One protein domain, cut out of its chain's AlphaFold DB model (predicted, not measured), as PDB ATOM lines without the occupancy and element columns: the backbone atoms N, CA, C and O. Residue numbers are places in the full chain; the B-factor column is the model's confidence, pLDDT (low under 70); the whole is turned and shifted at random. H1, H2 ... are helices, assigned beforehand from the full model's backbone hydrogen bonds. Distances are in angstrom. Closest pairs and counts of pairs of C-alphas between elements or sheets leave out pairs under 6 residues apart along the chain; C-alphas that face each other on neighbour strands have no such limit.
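What this domain is: This is residues 2 to 95 of the 96 residues of an uncharacterized protein of Alphaproteobacteria bacterium MarineAlpha9_Bin6 (UniProt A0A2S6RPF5). The longest helix, H1, is an arm whose residues 2 to 10 stick out at one end of a small core of four helices, H2, H3, H4 and H7. At the other end H5 runs out from the core and H6 folds back, an open loop of two helices. The printed part has 94 residues with seven named helices, H1 to H7 in chain order, and no named strand; the class is all helix. It is only just compact, close to loose, with a radius of gyration of the C-alphas of 14.8 A, and flat, spanning 43 by 37 by 19 A.

Where its parts are: Find C-alpha 2 at (238.535, 271.019, 356.401); from there H1, residues 2 to 16, runs 21.2 A. H2, residues 20 to 33, covers 19.9 A. Next come H3, residues 36 to 43, H4, residues 49 to 56, H5, residues 58 to 67, and H6, residues 71 to 80. H7, residues 82 to 93, runs 16.8 A to C-alpha 93 at (211.755, 285.129, 379.041).

How they stand to each other: Start at H1, close but not clearly touching H2: the closest C-alphas, of Ile 15 and Arg 23, are 6.7 A apart. H2 touches H7 at a shallow tilt of 22 degrees, opposite ways, closest at the C-alphas of Gly 25 and Ala 87, 5.4 A. H2 touches H3 at a steep tilt of 57 degrees, closest at the C-alphas of Ala 30 and Val 36, 4.9 A. H3 and H4 form a helical hairpin, closest at the C-alphas of Ile 38 and Ala 52, 6.1 A. H4 and H5 meet only through their link; H5 and H6 are near each other, with 7 pairs of C-alphas within 10 A. In H1 to H7 every O i to N i+4 pair is within hydrogen-bond range.

The domain as a whole: The C-alphas farthest apart, of Arg 2 and Leu 71, are 43.8 A apart. The printed part has no cut, and its six links between helices are tight. Look for pLDDT under 70 at residues 2 to 4 and 95.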
ATOM      1  N   ARG A   2     239.721 271.802 355.966       59.72
ATOM      2  CA  ARG A   2     238.535 271.019 356.401       59.72
ATOM      3  C   ARG A   2     237.986 271.338 357.810       59.72
ATOM      4  O   ARG A   2     236.796 271.588 357.946       59.72
ATOM      5  N   ARG A   3     238.853 271.480 358.829       61.34
ATOM      6  CA  ARG A   3     238.432 271.764 360.223       61.34
ATOM      7  C   ARG A   3     237.628 273.062 360.406       61.34
ATOM      8  O   ARG A   3     236.791 273.116 361.297       61.34
ATOM      9  N   ARG A   4     237.876 274.113 359.609       66.62
ATOM     10  CA  ARG A   4     237.140 275.392 359.733       66.62
ATOM     11  C   ARG A   4     235.720 275.286 359.175       66.62
ATOM     12  O   ARG A   4     234.807 275.858 359.759       66.62
ATOM     13  N   CYS A   5     235.527 274.518 358.102       74.50
ATOM     14  CA  CYS A   5     234.199 274.232 357.563       74.50
ATOM     15  C   CYS A   5     233.361 273.453 358.584       74.50
ATOM     16  O   CYS A   5     232.241 273.861 358.875       74.50
ATOM     17  N   ASP A   6     233.935 272.420 359.209       89.25
ATOM     18  CA  ASP A   6     233.233 271.605 360.210       89.25
ATOM     19  C   ASP A   6     232.743 272.437 361.410       89.25
ATOM     20  O   ASP A   6     231.638 272.231 361.906       89.25
ATOM     21  N   GLN A   7     233.542 273.409 361.864       91.12
ATOM     22  CA  GLN A   7     233.182 274.301 362.974       91.12
ATOM     23  C   GLN A   7     232.015 275.228 362.610       91.12
ATOM     24  O   GLN A   7     231.059 275.335 363.374       91.12
ATOM     25  N   ILE A   8     232.049 275.850 361.426       92.25
ATOM     26  CA  ILE A   8     230.956 276.712 360.952       92.25
ATOM     27  C   ILE A   8     229.662 275.904 360.801       92.25
ATOM     28  O   ILE A   8     228.598 276.382 361.189       92.25
ATOM     29  N   PHE A   9     229.740 274.670 360.290       94.19
ATOM     30  CA  PHE A   9     228.575 273.789 360.195       94.19
ATOM     31  C   PHE A   9     227.990 273.444 361.569       94.19
ATOM     32  O   PHE A   9     226.771 273.483 361.716       94.19
ATOM     33  N   ARG A  10     228.828 273.187 362.583       93.81
ATOM     34  CA  ARG A  10     228.364 272.952 363.964       93.81
ATOM     35  C   ARG A  10     227.702 274.183 364.577       93.81
ATOM     36  O   ARG A  10     226.632 274.075 365.163       93.81
ATOM     37  N   LEU A  11     228.297 275.362 364.411       93.50
ATOM     38  CA  LEU A  11     227.681 276.616 364.854       93.50
ATOM     39  C   LEU A  11     226.327 276.830 364.174       93.50
ATOM     40  O   LEU A  11     225.336 277.136 364.831       93.50
ATOM     41  N   ARG A  12     226.262 276.601 362.860       94.62
ATOM     42  CA  ARG A  12     225.018 276.711 362.101       94.62
ATOM     43  C   ARG A  12     223.960 275.728 362.594       94.62
ATOM     44  O   ARG A  12     222.818 276.142 362.740       94.62
ATOM     45  N   SER A  13     224.309 274.469 362.866       95.38
ATOM     46  CA  SER A  13     223.341 273.490 363.371       95.38
ATOM     47  C   SER A  13     222.795 273.883 364.742       95.38
ATOM     48  O   SER A  13     221.588 273.805 364.941       95.38
ATOM     49  N   VAL A  14     223.651 274.372 365.649       94.50
ATOM     50  CA  VAL A  14     223.223 274.848 366.976       94.50
ATOM     51  C   VAL A  14     222.261 276.026 366.852       94.50
ATOM     52  O   VAL A  14     221.227 276.027 367.506       94.50
ATOM     53  N   ILE A  15     222.558 277.000 365.987       94.44
ATOM     54  CA  ILE A  15     221.712 278.187 365.798       94.44
ATOM     55  C   ILE A  15     220.392 277.819 365.118       94.44
ATOM     56  O   ILE A  15     219.334 278.269 365.546       94.44
ATOM     57  N   CYS A  16     220.433 277.011 364.054       94.25
ATOM     58  CA  CYS A  16     219.237 276.604 363.318       94.25
ATOM     59  C   CYS A  16     218.315 275.690 364.132       94.25
ATOM     60  O   CYS A  16     217.119 275.688 363.859       94.25
ATOM     61  N   GLY A  17     218.857 274.949 365.103       93.81
ATOM     62  CA  GLY A  17     218.089 274.090 366.005       93.81
ATOM     63  C   GLY A  17     217.372 274.825 367.141       93.81
ATOM     64  O   GLY A  17     216.613 274.185 367.855       93.81
ATOM     65  N   GLN A  18     217.594 276.132 367.322       92.50
ATOM     66  CA  GLN A  18     216.879 276.906 368.340       92.50
ATOM     67  C   GLN A  18     215.459 277.259 367.893       92.50
ATOM     68  O   GLN A  18     215.207 277.521 366.709       92.50
ATOM     69  N   GLU A  19     214.571 277.391 368.877       93.12
ATOM     70  CA  GLU A  19     213.220 277.911 368.685       93.12
ATOM     71  C   GLU A  19     213.228 279.317 368.045       93.12
ATOM     72  O   GLU A  19     214.151 280.110 368.282       93.12
ATOM     73  N   PRO A  20     212.214 279.681 367.231       93.81
ATOM     74  CA  PRO A  20     212.212 280.924 366.450       93.81
ATOM     75  C   PRO A  20     212.413 282.203 367.278       93.81
ATOM     76  O   PRO A  20     213.123 283.120 366.845       93.81
ATOM     77  N   PHE A  21     211.823 282.264 368.475       93.25
ATOM     78  CA  PHE A  21     211.977 283.400 369.384       93.25
ATOM     79  C   PHE A  21     213.408 283.496 369.908       93.25
ATOM     80  O   PHE A  21     214.042 284.544 369.778       93.25
ATOM     81  N   LEU A  22     213.972 282.391 370.392       92.69
ATOM     82  CA  LEU A  22     215.352 282.352 370.861       92.69
ATOM     83  C   LEU A  22     216.345 282.711 369.743       92.69
ATOM     84  O   LEU A  22     217.259 283.507 369.949       92.69
ATOM     85  N   ARG A  23     216.107 282.235 368.514       94.56
ATOM     86  CA  ARG A  23     216.869 282.626 367.312       94.56
ATOM     87  C   ARG A  23     216.818 284.126 367.026       94.56
ATOM     88  O   ARG A  23     217.813 284.699 366.579       94.56
ATOM     89  N   THR A  24     215.678 284.765 367.276       93.69
ATOM     90  CA  THR A  24     215.520 286.221 367.137       93.69
ATOM     91  C   THR A  24     216.361 286.957 368.178       93.69
ATOM     92  O   THR A  24     217.090 287.886 367.829       93.69
ATOM     93  N   GLY A  25     216.345 286.486 369.428       93.12
ATOM     94  CA  GLY A  25     217.200 287.007 370.497       93.12
ATOM     95  C   GLY A  25     218.691 286.854 370.184       93.12
ATOM     96  O   GLY A  25     219.442 287.828 370.260       93.12
ATOM     97  N   LEU A  26     219.098 285.670 369.716       94.50
ATOM     98  CA  LEU A  26     220.467 285.379 369.279       94.50
ATOM     99  C   LEU A  26     220.922 286.302 368.147       94.50
ATOM    100  O   LEU A  26     222.043 286.807 368.183       94.50
ATOM    101  N   ARG A  27     220.061 286.562 367.153       94.31
ATOM    102  CA  ARG A  27     220.380 287.492 366.060       94.31
ATOM    103  C   ARG A  27     220.617 288.906 366.584       94.31
ATOM    104  O   ARG A  27     221.598 289.533 366.186       94.31
ATOM    105  N   SER A  28     219.752 289.396 367.468       93.06
ATOM    106  CA  SER A  28     219.914 290.716 368.084       93.06
ATOM    107  C   SER A  28     221.210 290.801 368.894       93.06
ATOM    108  O   SER A  28     222.001 291.721 368.685       93.06
ATOM    109  N   ALA A  29     221.494 289.806 369.740       93.75
ATOM    110  CA  ALA A  29     222.730 289.747 370.517       93.75
ATOM    111  C   ALA A  29     223.983 289.701 369.621       93.75
ATOM    112  O   ALA A  29     224.949 290.425 369.871       93.75
ATOM    113  N   ALA A  30     223.967 288.906 368.547       94.69
ATOM    114  CA  ALA A  30     225.090 288.781 367.620       94.69
ATOM    115  C   ALA A  30     225.357 290.073 366.835       94.69
ATOM    116  O   ALA A  30     226.514 290.421 366.622       94.69
ATOM    117  N   MET A  31     224.311 290.804 366.435       91.75
ATOM    118  CA  MET A  31     224.454 292.093 365.744       91.75
ATOM    119  C   MET A  31     225.090 293.157 366.642       91.75
ATOM    120  O   MET A  31     225.947 293.916 366.195       91.75
ATOM    121  N   VAL A  32     224.685 293.198 367.911       89.25
ATOM    122  CA  VAL A  32     225.166 294.189 368.882       89.25
ATOM    123  C   VAL A  32     226.606 293.902 369.288       89.25
ATOM    124  O   VAL A  32     227.451 294.791 369.255       89.25
ATOM    125  N   THR A  33     226.888 292.648 369.639       92.31
ATOM    126  CA  THR A  33     228.223 292.210 370.072       92.31
ATOM    127  C   THR A  33     229.184 291.999 368.905       92.31
ATOM    128  O   THR A  33     230.374 291.782 369.124       92.31
ATOM    129  N   LYS A  34     228.673 292.014 367.664       92.56
ATOM    130  CA  LYS A  34     229.389 291.664 366.427       92.56
ATOM    131  C   LYS A  34     230.047 290.276 366.502       92.56
ATOM    132  O   LYS A  34     231.045 290.017 365.832       92.56
ATOM    133  N   SER A  35     229.503 289.380 367.327       95.12
ATOM    134  CA  SER A  35     230.084 288.068 367.607       95.12
ATOM    135  C   SER A  35     229.009 287.028 367.899       95.12
ATOM    136  O   SER A  35     228.263 287.114 368.873       95.12
ATOM    137  N   VAL A  36     228.975 285.978 367.078       95.00
ATOM    138  CA  VAL A  36     228.069 284.842 367.288       95.00
ATOM    139  C   VAL A  36     228.440 284.027 368.529       95.00
ATOM    140  O   VAL A  36     227.568 283.474 369.187       95.00
ATOM    141  N   VAL A  37     229.728 283.982 368.881       95.50
ATOM    142  CA  VAL A  37     230.214 283.226 370.044       95.50
ATOM    143  C   VAL A  37     229.783 283.907 371.341       95.50
ATOM    144  O   VAL A  37     229.284 283.240 372.239       95.50
ATOM    145  N   ILE A  38     229.910 285.237 371.419       96.06
ATOM    146  CA  ILE A  38     229.444 286.011 372.579       96.06
ATOM    147  C   ILE A  38     227.916 285.915 372.696       96.06
ATOM    148  O   ILE A  38     227.399 285.742 373.796       96.06
ATOM    149  N   ALA A  39     227.191 285.964 371.574       95.31
ATOM    150  CA  ALA A  39     225.737 285.801 371.571       95.31
ATOM    151  C   ALA A  39     225.285 284.426 372.092       95.31
ATOM    152  O   ALA A  39     224.364 284.365 372.902       95.31
ATOM    153  N   LEU A  40     225.946 283.341 371.671       95.12
ATOM    154  CA  LEU A  40     225.664 281.989 372.169       95.12
ATOM    155  C   LEU A  40     225.996 281.856 373.660       95.12
ATOM    156  O   LEU A  40     225.172 281.361 374.417       95.12
ATOM    157  N   ALA A  41     227.144 282.376 374.102       95.62
ATOM    158  CA  ALA A  41     227.506 282.372 375.519       95.62
ATOM    159  C   ALA A  41     226.503 283.159 376.383       95.62
ATOM    160  O   ALA A  41     226.239 282.782 377.522       95.62
ATOM    161  N   LEU A  42     225.935 284.247 375.852       93.56
ATOM    162  CA  LEU A  42     224.880 285.002 376.526       93.56
ATOM    163  C   LEU A  42     223.567 284.204 376.590       93.56
ATOM    164  O   LEU A  42     222.930 284.184 377.638       93.56
ATOM    165  N   ALA A  43     223.174 283.543 375.497       92.31
ATOM    166  CA  ALA A  43     221.964 282.720 375.449       92.31
ATOM    167  C   ALA A  43     222.038 281.511 376.395       92.31
ATOM    168  O   ALA A  43     221.055 281.187 377.051       92.31
ATOM    169  N   GLU A  44     223.213 280.890 376.522       91.62
ATOM    170  CA  GLU A  44     223.458 279.775 377.446       91.62
ATOM    171  C   GLU A  44     223.744 280.244 378.890       91.62
ATOM    172  O   GLU A  44     224.053 279.434 379.759       91.62
ATOM    173  N   SER A  45     223.645 281.548 379.182       91.25
ATOM    174  CA  SER A  45     223.954 282.144 380.495       91.25
ATOM    175  C   SER A  45     225.393 281.919 380.996       91.25
ATOM    176  O   SER A  45     225.679 282.117 382.176       91.25
ATOM    177  N   HIS A  46     226.331 281.576 380.107       95.38
ATOM    178  CA  HIS A  46     227.764 281.469 380.418       95.38
ATOM    179  C   HIS A  46     228.397 282.830 380.736       95.38
ATOM    180  O   HIS A  46     229.401 282.904 381.443       95.38
ATOM    181  N   ILE A  47     227.829 283.910 380.196       95.25
ATOM    182  CA  ILE A  47     228.234 285.286 380.479       95.25
ATOM    183  C   ILE A  47     227.001 286.144 380.751       95.25
ATOM    184  O   ILE A  47     225.965 285.998 380.108       95.25
ATOM    185  N   MET A  48     227.123 287.083 381.687       91.94
ATOM    186  CA  MET A  48     226.075 288.073 381.946       91.94
ATOM    187  C   MET A  48     226.055 289.153 380.849       91.94
ATOM    188  O   MET A  48     227.100 289.414 380.244       91.94
ATOM    189  N   PRO A  49     224.927 289.862 380.631       91.12
ATOM    190  CA  PRO A  49     224.825 290.904 379.604       91.12
ATOM    191  C   PRO A  49     225.920 291.976 379.678       91.12
ATOM    192  O   PRO A  49     226.466 292.383 378.654       91.12
ATOM    193  N   PHE A  50     226.295 292.393 380.893       90.69
ATOM    194  CA  PHE A  50     227.401 293.329 381.099       90.69
ATOM    195  C   PHE A  50     228.747 292.751 380.637       90.69
ATOM    196  O   PHE A  50     229.521 293.436 379.976       90.69
ATOM    197  N   GLY A  51     229.006 291.473 380.927       93.19
ATOM    198  CA  GLY A  51     230.208 290.781 380.463       93.19
ATOM    199  C   GLY A  51     230.246 290.645 378.940       93.19
ATOM    200  O   GLY A  51     231.286 290.888 378.332       93.19
ATOM    201  N   ALA A  52     229.106 290.341 378.312       94.00
ATOM    202  CA  ALA A  52     228.974 290.293 376.856       94.00
ATOM    203  C   ALA A  52     229.277 291.650 376.201       94.00
ATOM    204  O   ALA A  52     230.001 291.709 375.204       94.00
ATOM    205  N   TRP A  53     228.775 292.741 376.787       92.50
ATOM    206  CA  TRP A  53     229.090 294.098 376.344       92.50
ATOM    207  C   TRP A  53     230.585 294.400 376.451       92.50
ATOM    208  O   TRP A  53     231.212 294.728 375.443       92.50
ATOM    209  N   SER A  54     231.171 294.231 377.640       92.00
ATOM    210  CA  SER A  54     232.589 294.513 377.883       92.00
ATOM    211  C   SER A  54     233.502 293.706 376.961       92.00
ATOM    212  O   SER A  54     234.444 294.259 376.399       92.00
ATOM    213  N   ALA A  55     233.188 292.427 376.729       94.12
ATOM    214  CA  ALA A  55     233.939 291.585 375.801       94.12
ATOM    215  C   ALA A  55     233.849 292.092 374.351       94.12
ATOM    216  O   ALA A  55     234.845 292.081 373.631       94.12
ATOM    217  N   SER A  56     232.673 292.563 373.920       93.31
ATOM    218  CA  SER A  56     232.477 293.076 372.559       93.31
ATOM    219  C   SER A  56     233.152 294.424 372.294       93.31
ATOM    220  O   SER A  56     233.477 294.714 371.149       93.31
ATOM    221  N   MET A  57     233.385 295.226 373.338       91.75
ATOM    222  CA  MET A  57     233.985 296.565 373.236       91.75
ATOM    223  C   MET A  57     235.515 296.562 373.337       91.75
ATOM    224  O   MET A  57     236.121 297.630 373.350       91.75
ATOM    225  N   LEU A  58     236.157 295.390 373.413       92.25
ATOM    226  CA  LEU A  58     237.604 295.280 373.626       92.25
ATOM    227  C   LEU A  58     238.416 296.128 372.634       92.25
ATOM    228  O   LEU A  58     239.329 296.847 373.034       92.25
ATOM    229  N   ASN A  59     238.078 296.057 371.346       90.12
ATOM    230  CA  ASN A  59     238.805 296.780 370.306       90.12
ATOM    231  C   ASN A  59     238.573 298.296 370.398       90.12
ATOM    232  O   ASN A  59     239.521 299.071 370.327       90.12
ATOM    233  N   GLU A  60     237.323 298.724 370.569       90.12
ATOM    234  CA  GLU A  60     236.947 300.130 370.720       90.12
ATOM    235  C   GLU A  60     237.590 300.773 371.964       90.12
ATOM    236  O   GLU A  60     238.111 301.890 371.881       90.12
ATOM    237  N   ASN A  61     237.619 300.061 373.092       90.12
ATOM    238  CA  ASN A  61     238.271 300.515 374.323       90.12
ATOM    239  C   ASN A  61     239.781 300.652 374.128       90.12
ATOM    240  O   ASN A  61     240.330 301.720 374.379       90.12
ATOM    241  N   TYR A  62     240.431 299.621 373.576       91.25
ATOM    242  CA  TYR A  62     241.864 299.662 373.285       91.25
ATOM    243  C   TYR A  62     242.232 300.825 372.352       91.25
ATOM    244  O   TYR A  62     243.236 301.508 372.559       91.25
ATOM    245  N   ARG A  63     241.404 301.093 371.331       91.25
ATOM    246  CA  ARG A  63     241.623 302.234 370.436       91.25
ATOM    247  C   ARG A  63     241.520 303.568 371.177       91.25
ATOM    248  O   ARG A  63     242.390 304.417 371.002       91.25
ATOM    249  N   SER A  64     240.499 303.729 372.013       90.62
ATOM    250  CA  SER A  64     240.281 304.961 372.783       90.62
ATOM    251  C   SER A  64     241.418 305.215 373.778       90.62
ATOM    252  O   SER A  64     241.926 306.328 373.877       90.62
ATOM    253  N   GLU A  65     241.879 304.167 374.466       92.06
ATOM    254  CA  GLU A  65     243.022 304.232 375.385       92.06
ATOM    255  C   GLU A  65     244.317 304.637 374.671       92.06
ATOM    256  O   GLU A  65     245.141 305.361 375.230       92.06
ATOM    257  N   ARG A  66     244.518 304.164 373.435       93.25
ATOM    258  CA  ARG A  66     245.777 304.364 372.716       93.25
ATOM    259  C   ARG A  66     245.851 305.675 371.941       93.25
ATOM    260  O   ARG A  66     246.952 306.197 371.770       93.25
ATOM    261  N   TRP A  67     244.718 306.188 371.468       92.25
ATOM    262  CA  TRP A  67     244.666 307.335 370.553       92.25
ATOM    263  C   TRP A  67     243.752 308.475 371.017       92.25
ATOM    264  O   TRP A  67     243.605 309.460 370.298       92.25
ATOM    265  N   GLY A  68     243.202 308.380 372.228       89.25
ATOM    266  CA  GLY A  68     242.237 309.339 372.751       89.25
ATOM    267  C   GLY A  68     240.805 308.993 372.348       89.25
ATOM    268  O   GLY A  68     240.554 308.198 371.440       89.25
ATOM    269  N   GLU A  69     239.853 309.568 373.074       85.94
ATOM    270  CA  GLU A  69     238.436 309.270 372.897       85.94
ATOM    271  C   GLU A  69     237.828 310.054 371.728       85.94
ATOM    272  O   GLU A  69     237.925 311.279 371.659       85.94
ATOM    273  N   ASP A  70     237.133 309.337 370.846       87.44
ATOM    274  CA  ASP A  70     236.217 309.931 369.878       87.44
ATOM    275  C   ASP A  70     234.848 310.160 370.542       87.44
ATOM    276  O   ASP A  70     234.167 309.219 370.970       87.44
ATOM    277  N   LEU A  71     234.451 311.431 370.645       84.06
ATOM    278  CA  LEU A  71     233.222 311.856 371.318       84.06
ATOM    279  C   LEU A  71     231.946 311.390 370.598       84.06
ATOM    280  O   LEU A  71     230.933 311.150 371.263       84.06
ATOM    281  N   GLU A  72     231.960 311.253 369.270       83.50
ATOM    282  CA  GLU A  72     230.814 310.740 368.511       83.50
ATOM    283  C   GLU A  72     230.675 309.232 368.709       83.50
ATOM    284  O   GLU A  72     229.582 308.729 368.998       83.50
ATOM    285  N   GLU A  73     231.792 308.500 368.649       79.81
ATOM    286  CA  GLU A  73     231.785 307.068 368.934       79.81
ATOM    287  C   GLU A  73     231.361 306.786 370.383       79.81
ATOM    288  O   GLU A  73     230.598 305.847 370.621       79.81
ATOM    289  N   SER A  74     231.794 307.605 371.346       81.38
ATOM    290  CA  SER A  74     231.453 307.456 372.768       81.38
ATOM    291  C   SER A  74     229.962 307.618 373.056       81.38
ATOM    292  O   SER A  74     229.351 306.772 373.728       81.38
ATOM    293  N   LYS A  75     229.331 308.640 372.465       84.12
ATOM    294  CA  LYS A  75     227.875 308.834 372.554       84.12
ATOM    295  C   LYS A  75     227.124 307.630 371.991       84.12
ATOM    296  O   LYS A  75     226.297 307.040 372.689       84.12
ATOM    297  N   ARG A  76     227.497 307.180 370.789       80.69
ATOM    298  CA  ARG A  76     226.884 306.009 370.143       80.69
ATOM    299  C   ARG A  76     227.062 304.728 370.968       80.69
ATOM    300  O   ARG A  76     226.150 303.908 371.043       80.69
ATOM    301  N   ARG A  77     228.221 304.524 371.609       80.69
ATOM    302  CA  ARG A  77     228.463 303.365 372.495       80.69
ATOM    303  C   ARG A  77     227.547 303.378 373.716       80.69
ATOM    304  O   ARG A  77     227.031 302.327 374.091       80.69
ATOM    305  N   THR A  78     227.332 304.545 374.314       79.75
ATOM    306  CA  THR A  78     226.470 304.688 375.495       79.75
ATOM    307  C   THR A  78     225.034 304.262 375.191       79.75
ATOM    308  O   THR A  78     224.444 303.509 375.966       79.75
ATOM    309  N   GLU A  79     224.508 304.654 374.030       80.56
ATOM    310  CA  GLU A  79     223.168 304.268 373.570       80.56
ATOM    311  C   GLU A  79     223.062 302.765 373.281       80.56
ATOM    312  O   GLU A  79     222.079 302.118 373.637       80.56
ATOM    313  N   LEU A  80     224.098 302.167 372.687       80.06
ATOM    314  CA  LEU A  80     224.091 300.750 372.317       80.06
ATOM    315  C   LEU A  80     224.225 299.789 373.503       80.06
ATOM    316  O   LEU A  80     223.892 298.611 373.362       80.06
ATOM    317  N   ARG A  81     224.664 300.276 374.671       76.94
ATOM    318  CA  ARG A  81     224.850 299.466 375.885       76.94
ATOM    319  C   ARG A  81     223.550 298.838 376.399       76.94
ATOM    320  O   ARG A  81     223.613 297.825 377.088       76.94
ATOM    321  N   ILE A  82     222.385 299.392 376.053       77.31
ATOM    322  CA  ILE A  82     221.079 298.827 376.436       77.31
ATOM    323  C   ILE A  82     220.747 297.534 375.671       77.31
ATOM    324  O   ILE A  82     219.959 296.705 376.128       77.31
ATOM    325  N   ASN A  83     221.377 297.323 374.515       79.25
ATOM    326  CA  ASN A  83     220.980 296.265 373.597       79.25
ATOM    327  C   ASN A  83     221.354 294.838 374.053       79.25
ATOM    328  O   ASN A  83     220.511 293.953 373.898       79.25
ATOM    329  N   PRO A  84     222.543 294.555 374.633       82.50
ATOM    330  CA  PRO A  84     222.853 293.224 375.162       82.50
ATOM    331  C   PRO A  84     221.964 292.851 376.348       82.50
ATOM    332  O   PRO A  84     221.591 291.691 376.496       82.50
ATOM    333  N   GLU A  85     221.606 293.828 377.184       88.50
ATOM    334  CA  GLU A  85     220.701 293.615 378.312       88.50
ATOM    335  C   GLU A  85     219.292 293.272 377.830       88.50
ATOM    336  O   GLU A  85     218.730 292.267 378.261       88.50
ATOM    337  N   ALA A  86     218.750 294.052 376.890       90.19
ATOM    338  CA  ALA A  86     217.453 293.771 376.289       90.19
ATOM    339  C   ALA A  86     217.431 292.398 375.595       90.19
ATOM    340  O   ALA A  86     216.491 291.629 375.789       90.19
ATOM    341  N   ALA A  87     218.484 292.053 374.843       88.94
ATOM    342  CA  ALA A  87     218.598 290.755 374.184       88.94
ATOM    343  C   ALA A  87     218.686 289.596 375.191       88.94
ATOM    344  O   ALA A  87     217.980 288.602 375.031       88.94
ATOM    345  N   GLY A  88     219.504 289.727 376.241       88.81
ATOM    346  CA  GLY A  88     219.625 288.718 377.293       88.81
ATOM    347  C   GLY A  88     218.315 288.504 378.053       88.81
ATOM    348  O   GLY A  88     217.876 287.370 378.209       88.81
ATOM    349  N   ARG A  89     217.639 289.591 378.452       90.31
ATOM    350  CA  ARG A  89     216.324 289.524 379.112       90.31
ATOM    351  C   ARG A  89     215.268 288.883 378.217       90.31
ATOM    352  O   ARG A  89     214.522 288.030 378.680       90.31
ATOM    353  N   PHE A  90     215.214 289.276 376.944       91.81
ATOM    354  CA  PHE A  90     214.290 288.685 375.982       91.81
ATOM    355  C   PHE A  90     214.509 287.175 375.874       91.81
ATOM    356  O   PHE A  90     213.559 286.425 376.063       91.81
ATOM    357  N   MET A  91     215.757 286.735 375.656       91.31
ATOM    358  CA  MET A  91     216.107 285.311 375.569       91.31
ATOM    359  C   MET A  91     215.747 284.537 376.840       91.31
ATOM    360  O   MET A  91     215.245 283.428 376.724       91.31
ATOM    361  N   ALA A  92     215.930 285.126 378.024       89.50
ATOM    362  CA  ALA A  92     215.567 284.494 379.292       89.50
ATOM    363  C   ALA A  92     214.049 284.300 379.472       89.50
ATOM    364  O   ALA A  92     213.633 283.340 380.109       89.50
ATOM    365  N   ILE A  93     213.223 285.199 378.925       90.94
ATOM    366  CA  ILE A  93     211.755 285.129 379.041       90.94
ATOM    367  C   ILE A  93     211.148 284.206 377.981       90.94
ATOM    368  O   ILE A  93     210.158 283.535 378.247       90.94
ATOM    369  N   VAL A  94     211.724 284.160 376.775       87.50
ATOM    370  CA  VAL A  94     211.243 283.259 375.710       87.50
ATOM    371  C   VAL A  94     211.759 281.827 375.856       87.50
ATOM    372  O   VAL A  94     211.446 280.986 375.020       87.50
ATOM    373  N   TRP A  95     212.567 281.558 376.883       68.19
ATOM    374  CA  TRP A  95     213.064 280.226 377.198       68.19
ATOM    375  C   TRP A  95     211.979 279.406 377.912       68.19
ATOM    376  O   TRP A  95     211.936 279.346 379.141       68.19
TER     377      TRP A  95